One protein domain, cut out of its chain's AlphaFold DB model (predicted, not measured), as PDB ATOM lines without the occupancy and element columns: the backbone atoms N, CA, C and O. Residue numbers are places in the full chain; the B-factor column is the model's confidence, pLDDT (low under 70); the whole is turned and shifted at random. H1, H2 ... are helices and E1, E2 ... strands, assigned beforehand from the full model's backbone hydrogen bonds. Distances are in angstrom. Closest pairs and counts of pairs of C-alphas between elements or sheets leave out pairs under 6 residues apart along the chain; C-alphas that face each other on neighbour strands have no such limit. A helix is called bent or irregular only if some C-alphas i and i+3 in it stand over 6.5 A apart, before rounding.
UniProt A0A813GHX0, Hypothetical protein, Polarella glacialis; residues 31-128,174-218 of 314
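Overview. This is residues 31 to 128 and 174 to 218 of the 314 residues of the protein "Hypothetical protein" of Polarella glacialis (UniProt A0A813GHX0). A strongly twisted sheet, in which a long, sharply bent ribbon of E3 and E4 runs beside the short strands E1 and E2, has a pair of helices, H1 and H2, packed on each other beyond one end. The small H3 lies far out past the last residues of E3, and residues 195 to 218, with no named element, follow E4 and fold back to pair briefly with it. The printed part has 143 residues, with three named helices and four named strands in the order H1 E1 E2 H2 E3 H3 E4; the sheet runs E2 E1 E3 E4, mixed, and the class is mixed, helices and strands. It is only just compact, close to loose, with a radius of gyration of the C-alphas of 17.4 A and spans of 53 by 42 by 25 A.

Arrangement. E3, residues 106 to 119, and E4, residues 178 to 194, are antiparallel neighbours, with N 109 and O 191 2.8 A apart and N 180 and O 118 2.7 A apart, within hydrogen-bond range. E3 bends by 87 degrees at residue 115 and E4 by 104 degrees at residue 182; the C-alphas of these two residues face each other at 5.5 A. On E4, an edge strand, residues 191 to 192 pair antiparallel with residues 210 to 211. E1, residues 54 to 58, is parallel to E3, with N 112 and O 55 2.8 A apart. E2, residues 73 to 76, the other edge strand, forms an antiparallel hairpin with E1, with N 56 and O 76 2.9 A apart. H2, residues 81 to 94, is not on the sheet, but only just, with 4 pairs of C-alphas within 10 A; its closest C-alphas to E3 are those of His 82 and Arg 107, 7.2 A. H1, residues 31 to 47, touches H2, the closest C-alphas being those of Phe 36 and Val 91, 6.9 A; they run opposite ways at a steep tilt of 43 degrees. H3, residues 125 to 128, is apart from H1 and H2. In H2 every O i to N i+4 pair is within hydrogen-bond range, in H1 10 of 13, and H3 is too short for such a pair.

Along the chain. H1 begins at C-alpha 31 (-30.996, 6.362, -24.738) and is 23.5 A long; it has a kink of 32 degrees near residue 41 and is irregular, but only just, with C-alphas 42 and 45 6.9 A apart. H2 is 20.5 A long. E3 is 30.8 A long from C-alpha 106 (-11.833, 15.825, -5.187), and E4, 28.8 A long, ends at C-alpha 194 (-13.356, 19.759, -5.828). E1 measures 12.7 A, E2 8.5 A and H3 5.0 A.

Size, cuts and confidence. The two C-alphas farthest apart are those of Glu 102 and Ala 126, 57.2 A. Residues 129 to 173 are not printed, and C-alphas 128 and 174 are 18.1 A apart across the cut. The links E1 to E2 and H2 to E3 are long. The mean pLDDT of the printed part is 88.9; residues 61 to 73 and 123 to 126 are under 70.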
ATOM      1  N   SER A  31     -31.131   5.434 -23.607       98.19
ATOM      2  CA  SER A  31     -30.996   6.362 -24.738       98.19
ATOM      3  C   SER A  31     -29.880   7.379 -24.504       98.19
ATOM      4  O   SER A  31     -29.062   7.587 -25.396       98.19
ATOM      5  N   VAL A  32     -29.783   7.948 -23.300       98.00
ATOM      6  CA  VAL A  32     -28.677   8.842 -22.930       98.00
ATOM      7  C   VAL A  32     -27.352   8.084 -22.876       98.00
ATOM      8  O   VAL A  32     -26.344   8.606 -23.345       98.00
ATOM      9  N   PHE A  33     -27.342   6.841 -22.378       97.56
ATOM     10  CA  PHE A  33     -26.137   6.005 -22.406       97.56
ATOM     11  C   PHE A  33     -25.598   5.820 -23.826       97.56
ATOM     12  O   PHE A  33     -24.397   5.938 -24.052       97.56
ATOM     13  N   ARG A  34     -26.486   5.557 -24.792       98.12
ATOM     14  CA  ARG A  34     -26.102   5.408 -26.195       98.12
ATOM     15  C   ARG A  34     -25.493   6.692 -26.756       98.12
ATOM     16  O   ARG A  34     -24.436   6.621 -27.363       98.12
ATOM     17  N   ILE A  35     -26.114   7.846 -26.498       98.25
ATOM     18  CA  ILE A  35     -25.572   9.155 -26.910       98.25
ATOM     19  C   ILE A  35     -24.180   9.372 -26.310       98.25
ATOM     20  O   ILE A  35     -23.263   9.803 -27.003       98.25
ATOM     21  N   PHE A  36     -24.006   9.041 -25.030       98.12
ATOM     22  CA  PHE A  36     -22.713   9.126 -24.365       98.12
ATOM     23  C   PHE A  36     -21.669   8.205 -25.014       98.12
ATOM     24  O   PHE A  36     -20.564   8.652 -25.305       98.12
ATOM     25  N   ALA A  37     -22.012   6.944 -25.286       97.69
ATOM     26  CA  ALA A  37     -21.112   5.998 -25.945       97.69
ATOM     27  C   ALA A  37     -20.720   6.457 -27.361       97.69
ATOM     28  O   ALA A  37     -19.545   6.381 -27.726       97.69
ATOM     29  N   ASP A  38     -21.681   6.987 -28.124       98.25
ATOM     30  CA  ASP A  38     -21.446   7.547 -29.455       98.25
ATOM     31  C   ASP A  38     -20.494   8.758 -29.384       98.25
ATOM     32  O   ASP A  38     -19.574   8.847 -30.197       98.25
ATOM     33  N   TRP A  39     -20.642   9.640 -28.385       98.12
ATOM     34  CA  TRP A  39     -19.717  10.757 -28.138       98.12
ATOM     35  C   TRP A  39     -18.300  10.278 -27.796       98.12
ATOM     36  O   TRP A  39     -17.322  10.787 -28.344       98.12
ATOM     37  N   VAL A  40     -18.158   9.272 -26.923       97.75
ATOM     38  CA  VAL A  40     -16.832   8.738 -26.565       97.75
ATOM     39  C   VAL A  40     -16.100   8.227 -27.808       97.75
ATOM     40  O   VAL A  40     -14.921   8.534 -27.996       97.75
ATOM     41  N   ALA A  41     -16.792   7.451 -28.645       97.19
ATOM     42  CA  ALA A  41     -16.198   6.790 -29.801       97.19
ATOM     43  C   ALA A  41     -15.891   7.751 -30.958       97.19
ATOM     44  O   ALA A  41     -14.846   7.617 -31.593       97.19
ATOM     45  N   ASN A  42     -16.793   8.695 -31.238       97.75
ATOM     46  CA  ASN A  42     -16.712   9.528 -32.440       97.75
ATOM     47  C   ASN A  42     -16.109  10.913 -32.185       97.75
ATOM     48  O   ASN A  42     -15.523  11.477 -33.105       97.75
ATOM     49  N   ASP A  43     -16.204  11.434 -30.958       96.69
ATOM     50  CA  ASP A  43     -15.761  12.790 -30.634       96.69
ATOM     51  C   ASP A  43     -14.567  12.785 -29.674       96.69
ATOM     52  O   ASP A  43     -13.503  13.298 -30.020       96.69
ATOM     53  N   PHE A  44     -14.705  12.192 -28.481       95.75
ATOM     54  CA  PHE A  44     -13.684  12.298 -27.432       95.75
ATOM     55  C   PHE A  44     -12.390  11.560 -27.788       95.75
ATOM     56  O   PHE A  44     -11.334  12.180 -27.885       95.75
ATOM     57  N   ALA A  45     -12.458  10.240 -28.000       95.25
ATOM     58  CA  ALA A  45     -11.263   9.418 -28.196       95.25
ATOM     59  C   ALA A  45     -10.417   9.836 -29.422       95.25
ATOM     60  O   ALA A  45      -9.192   9.849 -29.300       95.25
ATOM     61  N   PRO A  46     -11.005  10.228 -30.573       94.31
ATOM     62  CA  PRO A  46     -10.224  10.718 -31.712       94.31
ATOM     63  C   PRO A  46      -9.532  12.069 -31.470       94.31
ATOM     64  O   PRO A  46      -8.479  12.323 -32.052       94.31
ATOM     65  N   SER A  47     -10.111  12.933 -30.630       92.56
ATOM     66  CA  SER A  47      -9.608  14.295 -30.380       92.56
ATOM     67  C   SER A  47      -8.717  14.428 -29.141       92.56
ATOM     68  O   SER A  47      -8.111  15.474 -28.955       92.56
ATOM     69  N   HIS A  48      -8.635  13.395 -28.297       93.06
ATOM     70  CA  HIS A  48      -7.862  13.403 -27.050       93.06
ATOM     71  C   HIS A  48      -6.858  12.246 -27.035       93.06
ATOM     72  O   HIS A  48      -6.942  11.334 -26.210       93.06
ATOM     73  N   HIS A  49      -5.905  12.263 -27.967       92.94
ATOM     74  CA  HIS A  49      -4.930  11.178 -28.131       92.94
ATOM     75  C   HIS A  49      -3.555  11.483 -27.522       92.94
ATOM     76  O   HIS A  49      -2.623  10.694 -27.682       92.94
ATOM     77  N   SER A  50      -3.434  12.583 -26.777       94.94
ATOM     78  CA  SER A  50      -2.232  12.975 -26.039       94.94
ATOM     79  C   SER A  50      -2.501  13.166 -24.539       94.94
ATOM     80  O   SER A  50      -3.555  13.642 -24.132       94.94
ATOM     81  N   PHE A  51      -1.551  12.798 -23.683       95.69
ATOM     82  CA  PHE A  51      -1.621  12.938 -22.233       95.69
ATOM     83  C   PHE A  51      -0.844  14.180 -21.804       95.69
ATOM     84  O   PHE A  51       0.388  14.204 -21.819       95.69
ATOM     85  N   GLN A  52      -1.569  15.214 -21.378       95.38
ATOM     86  CA  GLN A  52      -0.998  16.508 -21.000       95.38
ATOM     87  C   GLN A  52      -1.357  16.829 -19.555       95.38
ATOM     88  O   GLN A  52      -2.447  17.324 -19.282       95.38
ATOM     89  N   PRO A  53      -0.460  16.573 -18.595       94.75
ATOM     90  CA  PRO A  53      -0.824  16.670 -17.190       94.75
ATOM     91  C   PRO A  53      -0.903  18.106 -16.659       94.75
ATOM     92  O   PRO A  53      -1.347  18.311 -15.536       94.75
ATOM     93  N   LEU A  54      -0.424  19.091 -17.422       95.50
ATOM     94  CA  LEU A  54      -0.299  20.473 -16.971       95.50
ATOM     95  C   LEU A  54      -1.511  21.305 -17.383       95.50
ATOM     96  O   LEU A  54      -1.810  21.438 -18.564       95.50
ATOM     97  N   GLU A  55      -2.137  21.941 -16.401       95.81
ATOM     98  CA  GLU A  55      -3.110  23.011 -16.595       95.81
ATOM     99  C   GLU A  55      -2.415  24.373 -16.437       95.81
ATOM    100  O   GLU A  55      -1.644  24.578 -15.494       95.81
ATOM    101  N   ILE A  56      -2.684  25.325 -17.337       95.81
ATOM    102  CA  ILE A  56      -2.122  26.681 -17.273       95.81
ATOM    103  C   ILE A  56      -3.164  27.677 -16.770       95.81
ATOM    104  O   ILE A  56      -4.106  28.036 -17.483       95.81
ATOM    105  N   ALA A  57      -2.927  28.200 -15.567       94.38
ATOM    106  CA  ALA A  57      -3.710  29.285 -14.990       94.38
ATOM    107  C   ALA A  57      -3.000  30.628 -15.218       94.38
ATOM    108  O   ALA A  57      -1.909  30.866 -14.684       94.38
ATOM    109  N   VAL A  58      -3.623  31.522 -15.996       92.19
ATOM    110  CA  VAL A  58      -3.094  32.873 -16.204       92.19
ATOM    111  C   VAL A  58      -3.624  33.826 -15.137       92.19
ATOM    112  O   VAL A  58      -4.821  34.077 -15.027       92.19
ATOM    113  N   VAL A  59      -2.702  34.378 -14.351       87.62
ATOM    114  CA  VAL A  59      -2.964  35.338 -13.281       87.62
ATOM    115  C   VAL A  59      -2.588  36.731 -13.784       87.62
ATOM    116  O   VAL A  59      -1.408  37.082 -13.876       87.62
ATOM    117  N   SER A  60      -3.592  37.537 -14.137       79.38
ATOM    118  CA  SER A  60      -3.366  38.932 -14.528       79.38
ATOM    119  C   SER A  60      -2.822  39.739 -13.347       79.38
ATOM    120  O   SER A  60      -3.345  39.665 -12.236       79.38
ATOM    121  N   ARG A  61      -1.799  40.571 -13.588       68.06
ATOM    122  CA  ARG A  61      -1.229  41.463 -12.559       68.06
ATOM    123  C   ARG A  61      -2.237  42.478 -12.026       68.06
ATOM    124  O   ARG A  61      -2.120  42.875 -10.874       68.06
ATOM    125  N   GLN A  62      -3.210  42.886 -12.843       63.06
ATOM    126  CA  GLN A  62      -4.266  43.809 -12.414       63.06
ATOM    127  C   GLN A  62      -5.231  43.144 -11.419       63.06
ATOM    128  O   GLN A  62      -5.747  43.815 -10.534       63.06
ATOM    129  N   ASN A  63      -5.363  41.816 -11.481       53.00
ATOM    130  CA  ASN A  63      -6.250  41.033 -10.619       53.00
ATOM    131  C   ASN A  63      -5.534  40.504  -9.361       53.00
ATOM    132  O   ASN A  63      -6.147  39.847  -8.528       53.00
ATOM    133  N   ALA A  64      -4.232  40.769  -9.197       53.50
ATOM    134  CA  ALA A  64      -3.468  40.281  -8.047       53.50
ATOM    135  C   ALA A  64      -3.792  41.038  -6.744       53.50
ATOM    136  O   ALA A  64      -3.628  40.479  -5.663       53.50
ATOM    137  N   ALA A  65      -4.245  42.293  -6.845       54.22
ATOM    138  CA  ALA A  65      -4.675  43.095  -5.698       54.22
ATOM    139  C   ALA A  65      -6.158  42.883  -5.344       54.22
ATOM    140  O   ALA A  65      -6.556  43.170  -4.218       54.22
ATOM    141  N   ASP A  66      -6.947  42.352  -6.280       50.62
ATOM    142  CA  ASP A  66      -8.376  42.113  -6.115       50.62
ATOM    143  C   ASP A  66      -8.739  40.710  -6.629       50.62
ATOM    144  O   ASP A  66      -9.340  40.521  -7.687       50.62
ATOM    145  N   LEU A  67      -8.339  39.694  -5.853       53.44
ATOM    146  CA  LEU A  67      -8.641  38.274  -6.095       53.44
ATOM    147  C   LEU A  67     -10.157  37.978  -6.154       53.44
ATOM    148  O   LEU A  67     -10.553  36.851  -6.456       53.44
ATOM    149  N   SER A  68     -11.007  38.967  -5.854       49.59
ATOM    150  CA  SER A  68     -12.462  38.846  -5.876       49.59
ATOM    151  C   SER A  68     -13.063  39.021  -7.278       49.59
ATOM    152  O   SER A  68     -14.117  38.446  -7.559       49.59
ATOM    153  N   GLN A  69     -12.377  39.709  -8.204       47.72
ATOM    154  CA  GLN A  69     -12.839  39.893  -9.585       47.72
ATOM    155  C   GLN A  69     -12.261  38.798 -10.504       47.72
ATOM    156  O   GLN A  69     -11.394  39.008 -11.354       47.72
ATOM    157  N   LYS A  70     -12.747  37.574 -10.267       53.44
ATOM    158  CA  LYS A  70     -12.349  36.305 -10.898       53.44
ATOM    159  C   LYS A  70     -12.772  36.199 -12.373       53.44
ATOM    160  O   LYS A  70     -13.609  35.375 -12.721       53.44
ATOM    161  N   GLN A  71     -12.191  36.990 -13.274       52.34
ATOM    162  CA  GLN A  71     -12.058  36.520 -14.661       52.34
ATOM    163  C   GLN A  71     -10.773  35.708 -14.757       52.34
ATOM    164  O   GLN A  71      -9.695  36.210 -15.077       52.34
ATOM    165  N   THR A  72     -10.901  34.440 -14.384       56.22
ATOM    166  CA  THR A  72      -9.886  33.424 -14.603       56.22
ATOM    167  C   THR A  72     -10.032  32.900 -16.018       56.22
ATOM    168  O   THR A  72     -11.070  32.374 -16.405       56.22
ATOM    169  N   ALA A  73      -8.981  33.057 -16.813       66.31
ATOM    170  CA  ALA A  73      -8.845  32.307 -18.044       66.31
ATOM    171  C   ALA A  73      -7.868  31.167 -17.752       66.31
ATOM    172  O   ALA A  73      -6.654  31.384 -17.685       66.31
ATOM    173  N   THR A  74      -8.387  29.954 -17.544       70.81
ATOM    174  CA  THR A  74      -7.596  28.763 -17.867       70.81
ATOM    175  C   THR A  74      -7.284  28.880 -19.353       70.81
ATOM    176  O   THR A  74      -8.189  28.803 -20.181       70.81
ATOM    177  N   VAL A  75      -6.027  29.173 -19.687       75.31
ATOM    178  CA  VAL A  75      -5.636  29.408 -21.088       75.31
ATOM    179  C   VAL A  75      -5.343  28.089 -21.787       75.31
ATOM    180  O   VAL A  75      -5.588  27.956 -22.981       75.31
ATOM    181  N   VAL A  76      -4.874  27.097 -21.031       89.00
ATOM    182  CA  VAL A  76      -4.611  25.748 -21.528       89.00
ATOM    183  C   VAL A  76      -5.123  24.758 -20.487       89.00
ATOM    184  O   VAL A  76      -4.668  24.785 -19.340       89.00
ATOM    185  N   ARG A  77      -6.097  23.926 -20.868       92.62
ATOM    186  CA  ARG A  77      -6.574  22.812 -20.036       92.62
ATOM    187  C   ARG A  77      -5.568  21.664 -20.086       92.62
ATOM    188  O   ARG A  77      -4.872  21.503 -21.085       92.62
ATOM    189  N   SER A  78      -5.518  20.875 -19.019       94.38
ATOM    190  CA  SER A  78      -4.879  19.564 -19.067       94.38
ATOM    191  C   SER A  78      -5.667  18.609 -19.974       94.38
ATOM    192  O   SER A  78      -6.823  18.857 -20.319       94.38
ATOM    193  N   ASN A  79      -5.017  17.513 -20.353       94.50
ATOM    194  CA  ASN A  79      -5.633  16.342 -20.957       94.50
ATOM    195  C   ASN A  79      -5.253  15.100 -20.136       94.50
ATOM    196  O   ASN A  79      -4.348  14.337 -20.484       94.50
ATOM    197  N   MET A  80      -5.879  14.966 -18.965       93.88
ATOM    198  CA  MET A  80      -5.717  13.842 -18.040       93.88
ATOM    199  C   MET A  80      -6.991  12.995 -17.958       93.88
ATOM    200  O   MET A  80      -8.064  13.385 -18.409       93.88
ATOM    201  N   CYS A  81      -6.919  11.850 -17.270       92.44
ATOM    202  CA  CYS A  81      -8.087  10.996 -17.030       92.44
ATOM    203  C   CYS A  81      -9.263  11.752 -16.391       92.44
ATOM    204  O   CYS A  81     -10.417  11.428 -16.646       92.44
ATOM    205  N   HIS A  82      -8.994  12.754 -15.549       92.44
ATOM    206  CA  HIS A  82     -10.060  13.533 -14.931       92.44
ATOM    207  C   HIS A  82     -10.716  14.533 -15.895       92.44
ATOM    208  O   HIS A  82     -11.877  14.875 -15.675       92.44
ATOM    209  N   ASP A  83     -10.027  14.973 -16.952       92.75
ATOM    210  CA  ASP A  83     -10.601  15.848 -17.979       92.75
ATOM    211  C   ASP A  83     -11.669  15.108 -18.778       92.75
ATOM    212  O   ASP A  83     -12.772  15.631 -18.925       92.75
ATOM    213  N   PHE A  84     -11.410  13.838 -19.128       95.62
ATOM    214  CA  PHE A  84     -12.432  12.938 -19.671       95.62
ATOM    215  C   PHE A  84     -13.686  12.920 -18.796       95.62
ATOM    216  O   PHE A  84     -14.796  13.084 -19.293       95.62
ATOM    217  N   VAL A  85     -13.525  12.757 -17.476       95.38
ATOM    218  CA  VAL A  85     -14.686  12.713 -16.582       95.38
ATOM    219  C   VAL A  85     -15.389  14.071 -16.524       95.38
ATOM    220  O   VAL A  85     -16.611  14.108 -16.475       95.38
ATOM    221  N   THR A  86     -14.664  15.192 -16.518       95.19
ATOM    222  CA  THR A  86     -15.282  16.531 -16.553       95.19
ATOM    223  C   THR A  86     -16.135  16.717 -17.806       95.19
ATOM    224  O   THR A  86     -17.292  17.128 -17.704       95.19
ATOM    225  N   ASP A  87     -15.599  16.367 -18.971       96.75
ATOM    226  CA  ASP A  87     -16.294  16.542 -20.244       96.75
ATOM    227  C   ASP A  87     -17.469  15.555 -20.372       96.75
ATOM    228  O   ASP A  87     -18.565  15.942 -20.779       96.75
ATOM    229  N   ALA A  88     -17.301  14.318 -19.892       97.50
ATOM    230  CA  ALA A  88     -18.372  13.327 -19.787       97.50
ATOM    231  C   ALA A  88     -19.558  13.833 -18.949       97.50
ATOM    232  O   ALA A  88     -20.715  13.679 -19.346       97.50
ATOM    233  N   LEU A  89     -19.293  14.470 -17.803       97.50
ATOM    234  CA  LEU A  89     -20.348  15.044 -16.960       97.50
ATOM    235  C   LEU A  89     -21.120  16.148 -17.691       97.50
ATOM    236  O   LEU A  89     -22.341  16.219 -17.556       97.50
ATOM    237  N   TRP A  90     -20.439  16.983 -18.482       97.94
ATOM    238  CA  TRP A  90     -21.091  18.008 -19.302       97.94
ATOM    239  C   TRP A  90     -21.952  17.410 -20.410       97.94
ATOM    240  O   TRP A  90     -23.073  17.872 -20.615       97.94
ATOM    241  N   VAL A  91     -21.482  16.359 -21.085       98.19
ATOM    242  CA  VAL A  91     -22.277  15.644 -22.096       98.19
ATOM    243  C   VAL A  91     -23.557  15.089 -21.479       98.19
ATOM    244  O   VAL A  91     -24.640  15.294 -22.030       98.19
ATOM    245  N   LEU A  92     -23.469  14.448 -20.313       98.25
ATOM    246  CA  LEU A  92     -24.642  13.929 -19.605       98.25
ATOM    247  C   LEU A  92     -25.598  15.056 -19.179       98.25
ATOM    248  O   LEU A  92     -26.802  14.961 -19.417       98.25
ATOM    249  N   HIS A  93     -25.067  16.144 -18.618       98.00
ATOM    250  CA  HIS A  93     -25.856  17.310 -18.215       98.00
ATOM    251  C   HIS A  93     -26.601  17.948 -19.396       98.00
ATOM    252  O   HIS A  93     -27.795  18.230 -19.305       98.00
ATOM    253  N   ASN A  94     -25.926  18.119 -20.535       98.19
ATOM    254  CA  ASN A  94     -26.519  18.686 -21.750       98.19
ATOM    255  C   ASN A  94     -27.624  17.796 -22.342       98.19
ATOM    256  O   ASN A  94     -28.496  18.292 -23.050       98.19
ATOM    257  N   ASN A  95     -27.626  16.505 -22.006       98.12
ATOM    258  CA  ASN A  95     -28.680  15.550 -22.348       98.12
ATOM    259  C   ASN A  95     -29.746  15.403 -21.241       98.12
ATOM    260  O   ASN A  95     -30.501  14.431 -21.221       98.12
ATOM    261  N   GLY A  96     -29.828  16.368 -20.319       97.50
ATOM    262  CA  GLY A  96     -30.882  16.456 -19.308       97.50
ATOM    263  C   GLY A  96     -30.673  15.575 -18.075       97.50
ATOM    264  O   GLY A  96     -31.581  15.472 -17.249       97.50
ATOM    265  N   VAL A  97     -29.503  14.948 -17.918       97.88
ATOM    266  CA  VAL A  97     -29.193  14.171 -16.712       97.88
ATOM    267  C   VAL A  97     -28.824  15.116 -15.576       97.88
ATOM    268  O   VAL A  97     -27.898  15.918 -15.685       97.88
ATOM    269  N   GLN A  98     -29.523  14.985 -14.455       96.38
ATOM    270  CA  GLN A  98     -29.185  15.694 -13.228       96.38
ATOM    271  C   GLN A  98     -28.218  14.842 -12.413       96.38
ATOM    272  O   GLN A  98     -28.562  13.743 -11.978       96.38
ATOM    273  N   LEU A  99     -27.001  15.349 -12.233       96.31
ATOM    274  CA  LEU A  99     -25.942  14.679 -11.488       96.31
ATOM    275  C   LEU A  99     -25.622  15.470 -10.225       96.31
ATOM    276  O   LEU A  99     -25.519  16.696 -10.246       96.31
ATOM    277  N   SER A 100     -25.430  14.763  -9.119       96.19
ATOM    278  CA  SER A 100     -25.043  15.357  -7.844       96.19
ATOM    279  C   SER A 100     -24.272  14.348  -7.011       96.19
ATOM    280  O   SER A 100     -24.636  13.178  -6.972       96.19
ATOM    281  N   ALA A 101     -23.238  14.803  -6.310       94.19
ATOM    282  CA  ALA A 101     -22.524  13.972  -5.353       94.19
ATOM    283  C   ALA A 101     -23.003  14.273  -3.929       94.19
ATOM    284  O   ALA A 101     -23.070  15.435  -3.526       94.19
ATOM    285  N   GLU A 102     -23.281  13.227  -3.152       91.38
ATOM    286  CA  GLU A 102     -23.619  13.351  -1.726       91.38
ATOM    287  C   GLU A 102     -22.442  13.881  -0.893       91.38
ATOM    288  O   GLU A 102     -22.625  14.524   0.140       91.38
ATOM    289  N   LYS A 103     -21.217  13.605  -1.350       90.38
ATOM    290  CA  LYS A 103     -19.962  14.030  -0.728       90.38
ATOM    291  C   LYS A 103     -19.109  14.768  -1.748       90.38
ATOM    292  O   LYS A 103     -19.170  14.481  -2.941       90.38
ATOM    293  N   ALA A 104     -18.285  15.698  -1.272       88.75
ATOM    294  CA  ALA A 104     -17.320  16.370  -2.129       88.75
ATOM    295  C   ALA A 104     -16.348  15.339  -2.725       88.75
ATOM    296  O   ALA A 104     -15.628  14.654  -2.000       88.75
ATOM    297  N   VAL A 105     -16.356  15.231  -4.052       91.75
ATOM    298  CA  VAL A 105     -15.371  14.466  -4.815       91.75
ATOM    299  C   VAL A 105     -14.244  15.421  -5.151       91.75
ATOM    300  O   VAL A 105     -14.502  16.529  -5.612       91.75
ATOM    301  N   PHE A 106     -13.008  15.010  -4.918       92.31
ATOM    302  CA  PHE A 106     -11.833  15.825  -5.187       92.31
ATOM    303  C   PHE A 106     -10.944  15.145  -6.222       92.31
ATOM    304  O   PHE A 106     -11.040  13.935  -6.437       92.31
ATOM    305  N   ARG A 107     -10.129  15.945  -6.904       91.81
ATOM    306  CA  ARG A 107      -9.289  15.526  -8.023       91.81
ATOM    307  C   ARG A 107      -7.959  16.237  -7.986       91.81
ATOM    308  O   ARG A 107      -7.871  17.391  -7.571       91.81
ATOM    309  N   ASP A 108      -6.946  15.540  -8.462       93.12
ATOM    310  CA  ASP A 108      -5.595  16.055  -8.566       93.12
ATOM    311  C   ASP A 108      -5.408  16.861  -9.849       93.12
ATOM    312  O   ASP A 108      -5.679  16.369 -10.942       93.12
ATOM    313  N   HIS A 109      -4.893  18.077  -9.707       94.88
ATOM    314  CA  HIS A 109      -4.523  18.971 -10.797       94.88
ATOM    315  C   HIS A 109      -3.072  19.405 -10.641       94.88
ATOM    316  O   HIS A 109      -2.625  19.769  -9.546       94.88
ATOM    317  N   ILE A 110      -2.346  19.439 -11.754       96.00
ATOM    318  CA  ILE A 110      -1.013  20.027 -11.805       96.00
ATOM    319  C   ILE A 110      -1.121  21.384 -12.487       96.00
ATOM    320  O   ILE A 110      -1.218  21.478 -13.707       96.00
ATOM    321  N   ILE A 111      -1.095  22.442 -11.685       96.00
ATOM    322  CA  ILE A 111      -1.344  23.802 -12.155       96.00
ATOM    323  C   ILE A 111      -0.015  24.537 -12.273       96.00
ATOM    324  O   ILE A 111       0.711  24.703 -11.284       96.00
ATOM    325  N   LEU A 112       0.283  25.018 -13.473       96.69
ATOM    326  CA  LEU A 112       1.374  25.940 -13.741       96.69
ATOM    327  C   LEU A 112       0.806  27.363 -13.858       96.69
ATOM    328  O   LEU A 112      -0.150  27.630 -14.584       96.69
ATOM    329  N   TYR A 113       1.398  28.284 -13.108       95.25
ATOM    330  CA  TYR A 113       0.931  29.653 -12.947       95.25
ATOM    331  C   TYR A 113       1.765  30.588 -13.817       95.25
ATOM    332  O   TYR A 113       2.995  30.659 -13.698       95.25
ATOM    333  N   ALA A 114       1.089  31.342 -14.677       95.06
ATOM    334  CA  ALA A 114       1.725  32.270 -15.599       95.06
ATOM    335  C   ALA A 114       1.036  33.639 -15.589       95.06
ATOM    336  O   ALA A 114      -0.116  33.776 -15.206       95.06
ATOM    337  N   THR A 115       1.752  34.675 -16.010       92.81
ATOM    338  CA  THR A 115       1.185  36.002 -16.312       92.81
ATOM    339  C   THR A 115       0.750  36.120 -17.767       92.81
ATOM    340  O   THR A 115      -0.096  36.951 -18.078       92.81
ATOM    341  N   SER A 116       1.315  35.298 -18.654       93.12
ATOM    342  CA  SER A 116       0.863  35.141 -20.034       93.12
ATOM    343  C   SER A 116       1.233  33.760 -20.569       93.12
ATOM    344  O   SER A 116       2.191  33.136 -20.097       93.12
ATOM    345  N   ALA A 117       0.469  33.314 -21.562       93.88
ATOM    346  CA  ALA A 117       0.717  32.117 -22.350       93.88
ATOM    347  C   ALA A 117       0.522  32.488 -23.824       93.88
ATOM    348  O   ALA A 117      -0.607  32.588 -24.298       93.88
ATOM    349  N   ASP A 118       1.627  32.767 -24.513       93.44
ATOM    350  CA  ASP A 118       1.609  33.204 -25.909       93.44
ATOM    351  C   ASP A 118       1.815  31.981 -26.809       93.44
ATOM    352  O   ASP A 118       2.765  31.227 -26.595       93.44
ATOM    353  N   GLU A 119       0.984  31.782 -27.827       92.56
ATOM    354  CA  GLU A 119       1.221  30.736 -28.828       92.56
ATOM    355  C   GLU A 119       2.504  31.038 -29.625       92.56
ATOM    356  O   GLU A 119       2.770  32.182 -30.007       92.56
ATOM    357  N   VAL A 120       3.339  30.023 -29.848       90.50
ATOM    358  CA  VAL A 120       4.591  30.150 -30.599       90.50
ATOM    359  C   VAL A 120       4.288  30.034 -32.091       90.50
ATOM    360  O   VAL A 120       4.112  28.940 -32.619       90.50
ATOM    361  N   SER A 121       4.273  31.162 -32.802       85.38
ATOM    362  CA  SER A 121       4.205  31.169 -34.265       85.38
ATOM    363  C   SER A 121       5.568  30.839 -34.880       85.38
ATOM    364  O   SER A 121       6.575  31.477 -34.581       85.38
ATOM    365  N   HIS A 122       5.611  29.871 -35.796       74.88
ATOM    366  CA  HIS A 122       6.817  29.537 -36.568       74.88
ATOM    367  C   HIS A 122       6.912  30.312 -37.897       74.88
ATOM    368  O   HIS A 122       7.319  29.764 -38.922       74.88
ATOM    369  N   SER A 123       6.523  31.589 -37.916       68.75
ATOM    370  CA  SER A 123       6.566  32.408 -39.128       68.75
ATOM    371  C   SER A 123       7.969  32.964 -39.399       68.75
ATOM    372  O   SER A 123       8.371  33.982 -38.854       68.75
ATOM    373  N   GLY A 124       8.710  32.334 -40.311       69.06
ATOM    374  CA  GLY A 124       9.966  32.876 -40.842       69.06
ATOM    375  C   GLY A 124      11.238  32.283 -40.230       69.06
ATOM    376  O   GLY A 124      11.302  31.898 -39.066       69.06
ATOM    377  N   PHE A 125      12.294  32.227 -41.044       69.00
ATOM    378  CA  PHE A 125      13.530  31.501 -40.727       69.00
ATOM    379  C   PHE A 125      14.295  32.068 -39.518       69.00
ATOM    380  O   PHE A 125      14.745  31.319 -38.653       69.00
ATOM    381  N   ALA A 126      14.434  33.396 -39.422       69.75
ATOM    382  CA  ALA A 126      15.161  34.030 -38.319       69.75
ATOM    383  C   ALA A 126      14.440  33.856 -36.970       69.75
ATOM    384  O   ALA A 126      15.083  33.601 -35.947       69.75
ATOM    385  N   GLU A 127      13.110  33.962 -36.972       78.06
ATOM    386  CA  GLU A 127      12.280  33.728 -35.790       78.06
ATOM    387  C   GLU A 127      12.337  32.257 -35.371       78.06
ATOM    388  O   GLU A 127      12.550  31.963 -34.194       78.06
ATOM    389  N   GLN A 128      12.280  31.337 -36.337       81.25
ATOM    390  CA  GLN A 128      12.438  29.908 -36.097       81.25
ATOM    391  C   GLN A 128      13.788  29.584 -35.445       81.25
ATOM    392  O   GLN A 128      13.805  28.931 -34.406       81.25
ATOM    393  N   THR A 174       1.620  21.182 -26.460       92.19
ATOM    394  CA  THR A 174       0.312  20.525 -26.492       92.19
ATOM    395  C   THR A 174       0.111  19.899 -27.869       92.19
ATOM    396  O   THR A 174       0.810  20.252 -28.815       92.19
ATOM    397  N   GLU A 175      -0.892  19.039 -27.999       87.12
ATOM    398  CA  GLU A 175      -1.193  18.227 -29.187       87.12
ATOM    399  C   GLU A 175      -1.206  19.041 -30.479       87.12
ATOM    400  O   GLU A 175      -0.797  18.581 -31.543       87.12
ATOM    401  N   HIS A 176      -1.691  20.277 -30.384       87.12
ATOM    402  CA  HIS A 176      -1.928  21.128 -31.539       87.12
ATOM    403  C   HIS A 176      -1.051  22.375 -31.559       87.12
ATOM    404  O   HIS A 176      -0.987  23.048 -32.586       87.12
ATOM    405  N   ARG A 177      -0.465  22.753 -30.418       92.31
ATOM    406  CA  ARG A 177       0.107  24.088 -30.223       92.31
ATOM    407  C   ARG A 177       1.272  24.069 -29.254       92.31
ATOM    408  O   ARG A 177       1.252  23.370 -28.243       92.31
ATOM    409  N   ASP A 178       2.224  24.945 -29.522       92.81
ATOM    410  CA  ASP A 178       3.304  25.263 -28.605       92.81
ATOM    411  C   ASP A 178       3.039  26.614 -27.947       92.81
ATOM    412  O   ASP A 178       2.686  27.589 -28.611       92.81
ATOM    413  N   TYR A 179       3.250  26.692 -26.639       94.44
ATOM    414  CA  TYR A 179       3.062  27.909 -25.862       94.44
ATOM    415  C   TYR A 179       4.368  28.361 -25.231       94.44
ATOM    416  O   TYR A 179       5.147  27.569 -24.702       94.44
ATOM    417  N   ARG A 180       4.571  29.675 -25.224       94.88
ATOM    418  CA  ARG A 180       5.607  30.373 -24.476       94.88
ATOM    419  C   ARG A 180       4.979  31.016 -23.248       94.88
ATOM    420  O   ARG A 180       4.125  31.894 -23.352       94.88
ATOM    421  N   LEU A 181       5.439  30.602 -22.078       95.38
ATOM    422  CA  LEU A 181       4.865  30.968 -20.793       95.38
ATOM    423  C   LEU A 181       5.763  31.954 -20.044       95.38
ATOM    424  O   LEU A 181       6.965  31.724 -19.874       95.38
ATOM    425  N   LYS A 182       5.154  33.023 -19.522       94.50
ATOM    426  CA  LYS A 182       5.791  33.940 -18.566       94.50
ATOM    427  C   LYS A 182       5.379  33.573 -17.153       94.50
ATOM    428  O   LYS A 182       4.352  34.041 -16.661       94.50
ATOM    429  N   LEU A 183       6.171  32.727 -16.504       95.19
ATOM    430  CA  LEU A 183       5.825  32.199 -15.189       95.19
ATOM    431  C   LEU A 183       5.680  33.278 -14.109       95.19
ATOM    432  O   LEU A 183       6.359  34.308 -14.125       95.19
ATOM    433  N   THR A 184       4.831  32.989 -13.127       93.94
ATOM    434  CA  THR A 184       4.639  33.804 -11.925       93.94
ATOM    435  C   THR A 184       4.484  32.904 -10.701       93.94
ATOM    436  O   THR A 184       4.015  31.773 -10.854       93.94
ATOM    437  N   PRO A 185       4.856  33.347  -9.485       93.69
ATOM    438  CA  PRO A 185       4.573  32.591  -8.269       93.69
ATOM    439  C   PRO A 185       3.098  32.146  -8.183       93.69
ATOM    440  O   PRO A 185       2.219  32.923  -8.561       93.69
ATOM    441  N   PRO A 186       2.814  30.923  -7.690       94.62
ATOM    442  CA  PRO A 186       3.743  29.949  -7.104       94.62
ATOM    443  C   PRO A 186       4.472  29.041  -8.116       94.62
ATOM    444  O   PRO A 186       5.029  28.014  -7.725       94.62
ATOM    445  N   PHE A 187       4.500  29.421  -9.395       95.69
ATOM    446  CA  PHE A 187       5.113  28.717 -10.525       95.69
ATOM    447  C   PHE A 187       4.399  27.423 -10.879       95.69
ATOM    448  O   PHE A 187       3.723  27.383 -11.890       95.69
ATOM    449  N   LEU A 188       4.498  26.396 -10.042       96.56
ATOM    450  CA  LEU A 188       3.890  25.084 -10.250       96.56
ATOM    451  C   LEU A 188       3.332  24.584  -8.927       96.56
ATOM    452  O   LEU A 188       4.007  24.694  -7.902       96.56
ATOM    453  N   ASN A 189       2.141  24.004  -8.914       95.56
ATOM    454  CA  ASN A 189       1.632  23.326  -7.733       95.56
ATOM    455  C   ASN A 189       0.817  22.093  -8.106       95.56
ATOM    456  O   ASN A 189       0.145  22.077  -9.131       95.56
ATOM    457  N   TYR A 190       0.870  21.093  -7.239       95.31
ATOM    458  CA  TYR A 190      -0.032  19.953  -7.277       95.31
ATOM    459  C   TYR A 190      -1.164  20.247  -6.302       95.31
ATOM    460  O   TYR A 190      -0.892  20.477  -5.123       95.31
ATOM    461  N   CYS A 191      -2.398  20.306  -6.779       94.69
ATOM    462  CA  CYS A 191      -3.542  20.716  -5.981       94.69
ATOM    463  C   CYS A 191      -4.684  19.715  -6.096       94.69
ATOM    464  O   CYS A 191      -5.001  19.245  -7.179       94.69
ATOM    465  N   TYR A 192      -5.332  19.460  -4.969       94.44
ATOM    466  CA  TYR A 192      -6.566  18.711  -4.864       94.44
ATOM    467  C   TYR A 192      -7.733  19.699  -4.902       94.44
ATOM    468  O   TYR A 192      -7.900  20.506  -3.978       94.44
ATOM    469  N   LEU A 193      -8.495  19.689  -5.995       93.88
ATOM    470  CA  LEU A 193      -9.634  20.576  -6.228       93.88
ATOM    471  C   LEU A 193     -10.945  19.787  -6.218       93.88
ATOM    472  O   LEU A 193     -10.965  18.626  -6.630       93.88
ATOM    473  N   PRO A 194     -12.050  20.385  -5.743       93.56
ATOM    474  CA  PRO A 194     -13.356  19.759  -5.828       93.56
ATOM    475  C   PRO A 194     -13.770  19.600  -7.293       93.56
ATOM    476  O   PRO A 194     -13.644  20.517  -8.102       93.56
ATOM    477  N   LEU A 195     -14.328  18.440  -7.617       94.31
ATOM    478  CA  LEU A 195     -14.929  18.163  -8.907       94.31
ATOM    479  C   LEU A 195     -16.092  19.128  -9.168       94.31
ATOM    480  O   LEU A 195     -17.116  19.104  -8.477       94.31
ATOM    481  N   ALA A 196     -15.956  19.938 -10.213       93.88
ATOM    482  CA  ALA A 196     -17.034  20.754 -10.746       93.88
ATOM    483  C   ALA A 196     -18.062  19.875 -11.484       93.88
ATOM    484  O   ALA A 196     -17.882  19.524 -12.647       93.88
ATOM    485  N   ILE A 197     -19.135  19.488 -10.787       96.38
ATOM    486  CA  ILE A 197     -20.291  18.821 -11.404       96.38
ATOM    487  C   ILE A 197     -21.187  19.902 -12.034       96.38
ATOM    488  O   ILE A 197     -21.562  20.842 -11.317       96.38
ATOM    489  N   PRO A 198     -21.543  19.797 -13.329       97.00
ATOM    490  CA  PRO A 198     -22.397  20.766 -14.007       97.00
ATOM    491  C   PRO A 198     -23.682  21.088 -13.222       97.00
ATOM    492  O   PRO A 198     -24.268  20.188 -12.616       97.00
ATOM    493  N   PRO A 199     -24.112  22.365 -13.189       95.94
ATOM    494  CA  PRO A 199     -23.626  23.478 -14.013       95.94
ATOM    495  C   PRO A 199     -22.381  24.192 -13.456       95.94
ATOM    496  O   PRO A 199     -21.996  25.240 -13.973       95.94
ATOM    497  N   LYS A 200     -21.749  23.678 -12.390       94.12
ATOM    498  CA  LYS A 200     -20.511  24.275 -11.869       94.12
ATOM    499  C   LYS A 200     -19.389  24.116 -12.893       94.12
ATOM    500  O   LYS A 200     -19.236  23.055 -13.492       94.12
ATOM    501  N   VAL A 201     -18.588  25.165 -13.047       91.50
ATOM    502  CA  VAL A 201     -17.408  25.188 -13.918       91.50
ATOM    503  C   VAL A 201     -16.156  25.068 -13.053       91.50
ATOM    504  O   VAL A 201     -16.120  25.583 -11.935       91.50
ATOM    505  N   HIS A 202     -15.151  24.352 -13.557       90.69
ATOM    506  CA  HIS A 202     -13.839  24.243 -12.921       90.69
ATOM    507  C   HIS A 202     -13.179  25.620 -12.792       90.69
ATOM    508  O   HIS A 202     -13.157  26.385 -13.752       90.69
ATOM    509  N   ASP A 203     -12.634  25.919 -11.612       90.50
ATOM    510  CA  ASP A 203     -11.884  27.148 -11.343       90.50
ATOM    511  C   ASP A 203     -10.563  26.801 -10.634       90.50
ATOM    512  O   ASP A 203     -10.563  26.550  -9.422       90.50
ATOM    513  N   PRO A 204      -9.416  26.806 -11.342       89.06
ATOM    514  CA  PRO A 204      -8.123  26.467 -10.746       89.06
ATOM    515  C   PRO A 204      -7.665  27.479  -9.682       89.06
ATOM    516  O   PRO A 204      -6.772  27.190  -8.870       89.06
ATOM    517  N   LEU A 205      -8.255  28.680  -9.654       87.88
ATOM    518  CA  LEU A 205      -7.977  29.705  -8.646       87.88
ATOM    519  C   LEU A 205      -9.055  29.787  -7.559       87.88
ATOM    520  O   LEU A 205      -8.998  30.698  -6.736       87.88
ATOM    521  N   GLY A 206      -9.978  28.824  -7.512       86.25
ATOM    522  CA  GLY A 206     -10.994  28.744  -6.474       86.25
ATOM    523  C   GLY A 206     -10.401  28.693  -5.061       86.25
ATOM    524  O   GLY A 206      -9.285  28.213  -4.840       86.25
ATOM    525  N   ASP A 207     -11.177  29.177  -4.090       81.81
ATOM    526  CA  ASP A 207     -10.745  29.293  -2.688       81.81
ATOM    527  C   ASP A 207     -10.632  27.923  -2.000       81.81
ATOM    528  O   ASP A 207      -9.887  27.747  -1.038       81.81
ATOM    529  N   ILE A 208     -11.361  26.929  -2.514       84.75
ATOM    530  CA  ILE A 208     -11.371  25.561  -2.001       84.75
ATOM    531  C   ILE A 208     -10.379  24.730  -2.816       84.75
ATOM    532  O   ILE A 208     -10.746  24.105  -3.808       84.75
ATOM    533  N   LYS A 209      -9.117  24.714  -2.387       89.31
ATOM    534  CA  LYS A 209      -8.095  23.804  -2.919       89.31
ATOM    535  C   LYS A 209      -7.067  23.429  -1.862       89.31
ATOM    536  O   LYS A 209      -6.655  24.263  -1.058       89.31
ATOM    537  N   LEU A 210      -6.630  22.175  -1.885       91.44
ATOM    538  CA  LEU A 210      -5.562  21.673  -1.021       91.44
ATOM    539  C   LEU A 210      -4.330  21.423  -1.873       91.44
ATOM    540  O   LEU A 210      -4.297  20.477  -2.647       91.44
ATOM    541  N   CYS A 211      -3.319  22.274  -1.757       94.00
ATOM    542  CA  CYS A 211      -2.113  22.131  -2.560       94.00
ATOM    543  C   CYS A 211      -0.961  21.507  -1.769       94.00
ATOM    544  O   CYS A 211      -0.771  21.810  -0.593       94.00
ATOM    545  N   ALA A 212      -0.164  20.673  -2.439       92.31
ATOM    546  CA  ALA A 212       0.983  19.978  -1.859       92.31
ATOM    547  C   ALA A 212       2.074  20.945  -1.377       92.31
ATOM    548  O   ALA A 212       2.807  20.650  -0.437       92.31
ATOM    549  N   LEU A 213       2.194  22.103  -2.029       91.50
ATOM    550  CA  LEU A 213       3.151  23.142  -1.678       91.50
ATOM    551  C   LEU A 213       2.423  24.445  -1.331       91.50
ATOM    552  O   LEU A 213       1.351  24.738  -1.868       91.50
ATOM    553  N   GLY A 214       3.044  25.280  -0.495       89.31
ATOM    554  CA  GLY A 214       2.506  26.600  -0.154       89.31
ATOM    555  C   GLY A 214       2.270  27.478  -1.390       89.31
ATOM    556  O   GLY A 214       3.023  27.417  -2.366       89.31
ATOM    557  N   MET A 215       1.226  28.309  -1.345       88.81
ATOM    558  CA  MET A 215       0.882  29.247  -2.426       88.81
ATOM    559  C   MET A 215       1.829  30.455  -2.506       88.81
ATOM    560  O   MET A 215       1.842  31.166  -3.506       88.81
ATOM    561  N   VAL A 216       2.668  30.650  -1.487       88.50
ATOM    562  CA  VAL A 216       3.797  31.582  -1.514       88.50
ATOM    563  C   VAL A 216       5.063  30.774  -1.784       88.50
ATOM    564  O   VAL A 216       5.497  29.980  -0.950       88.50
ATOM    565  N   ALA A 217       5.646  30.938  -2.970       85.31
ATOM    566  CA  ALA A 217       6.906  30.286  -3.311       85.31
ATOM    567  C   ALA A 217       8.085  31.058  -2.699       85.31
ATOM    568  O   ALA A 217       8.189  32.272  -2.873       85.31
ATOM    569  N   ASN A 218       9.012  30.355  -2.040       86.81
ATOM    570  CA  ASN A 218      10.252  30.938  -1.520       86.81
ATOM    571  C   ASN A 218      11.271  31.175  -2.651       86.81
ATOM    572  O   ASN A 218      12.337  30.567  -2.710       86.81
TER     573      ASN A 218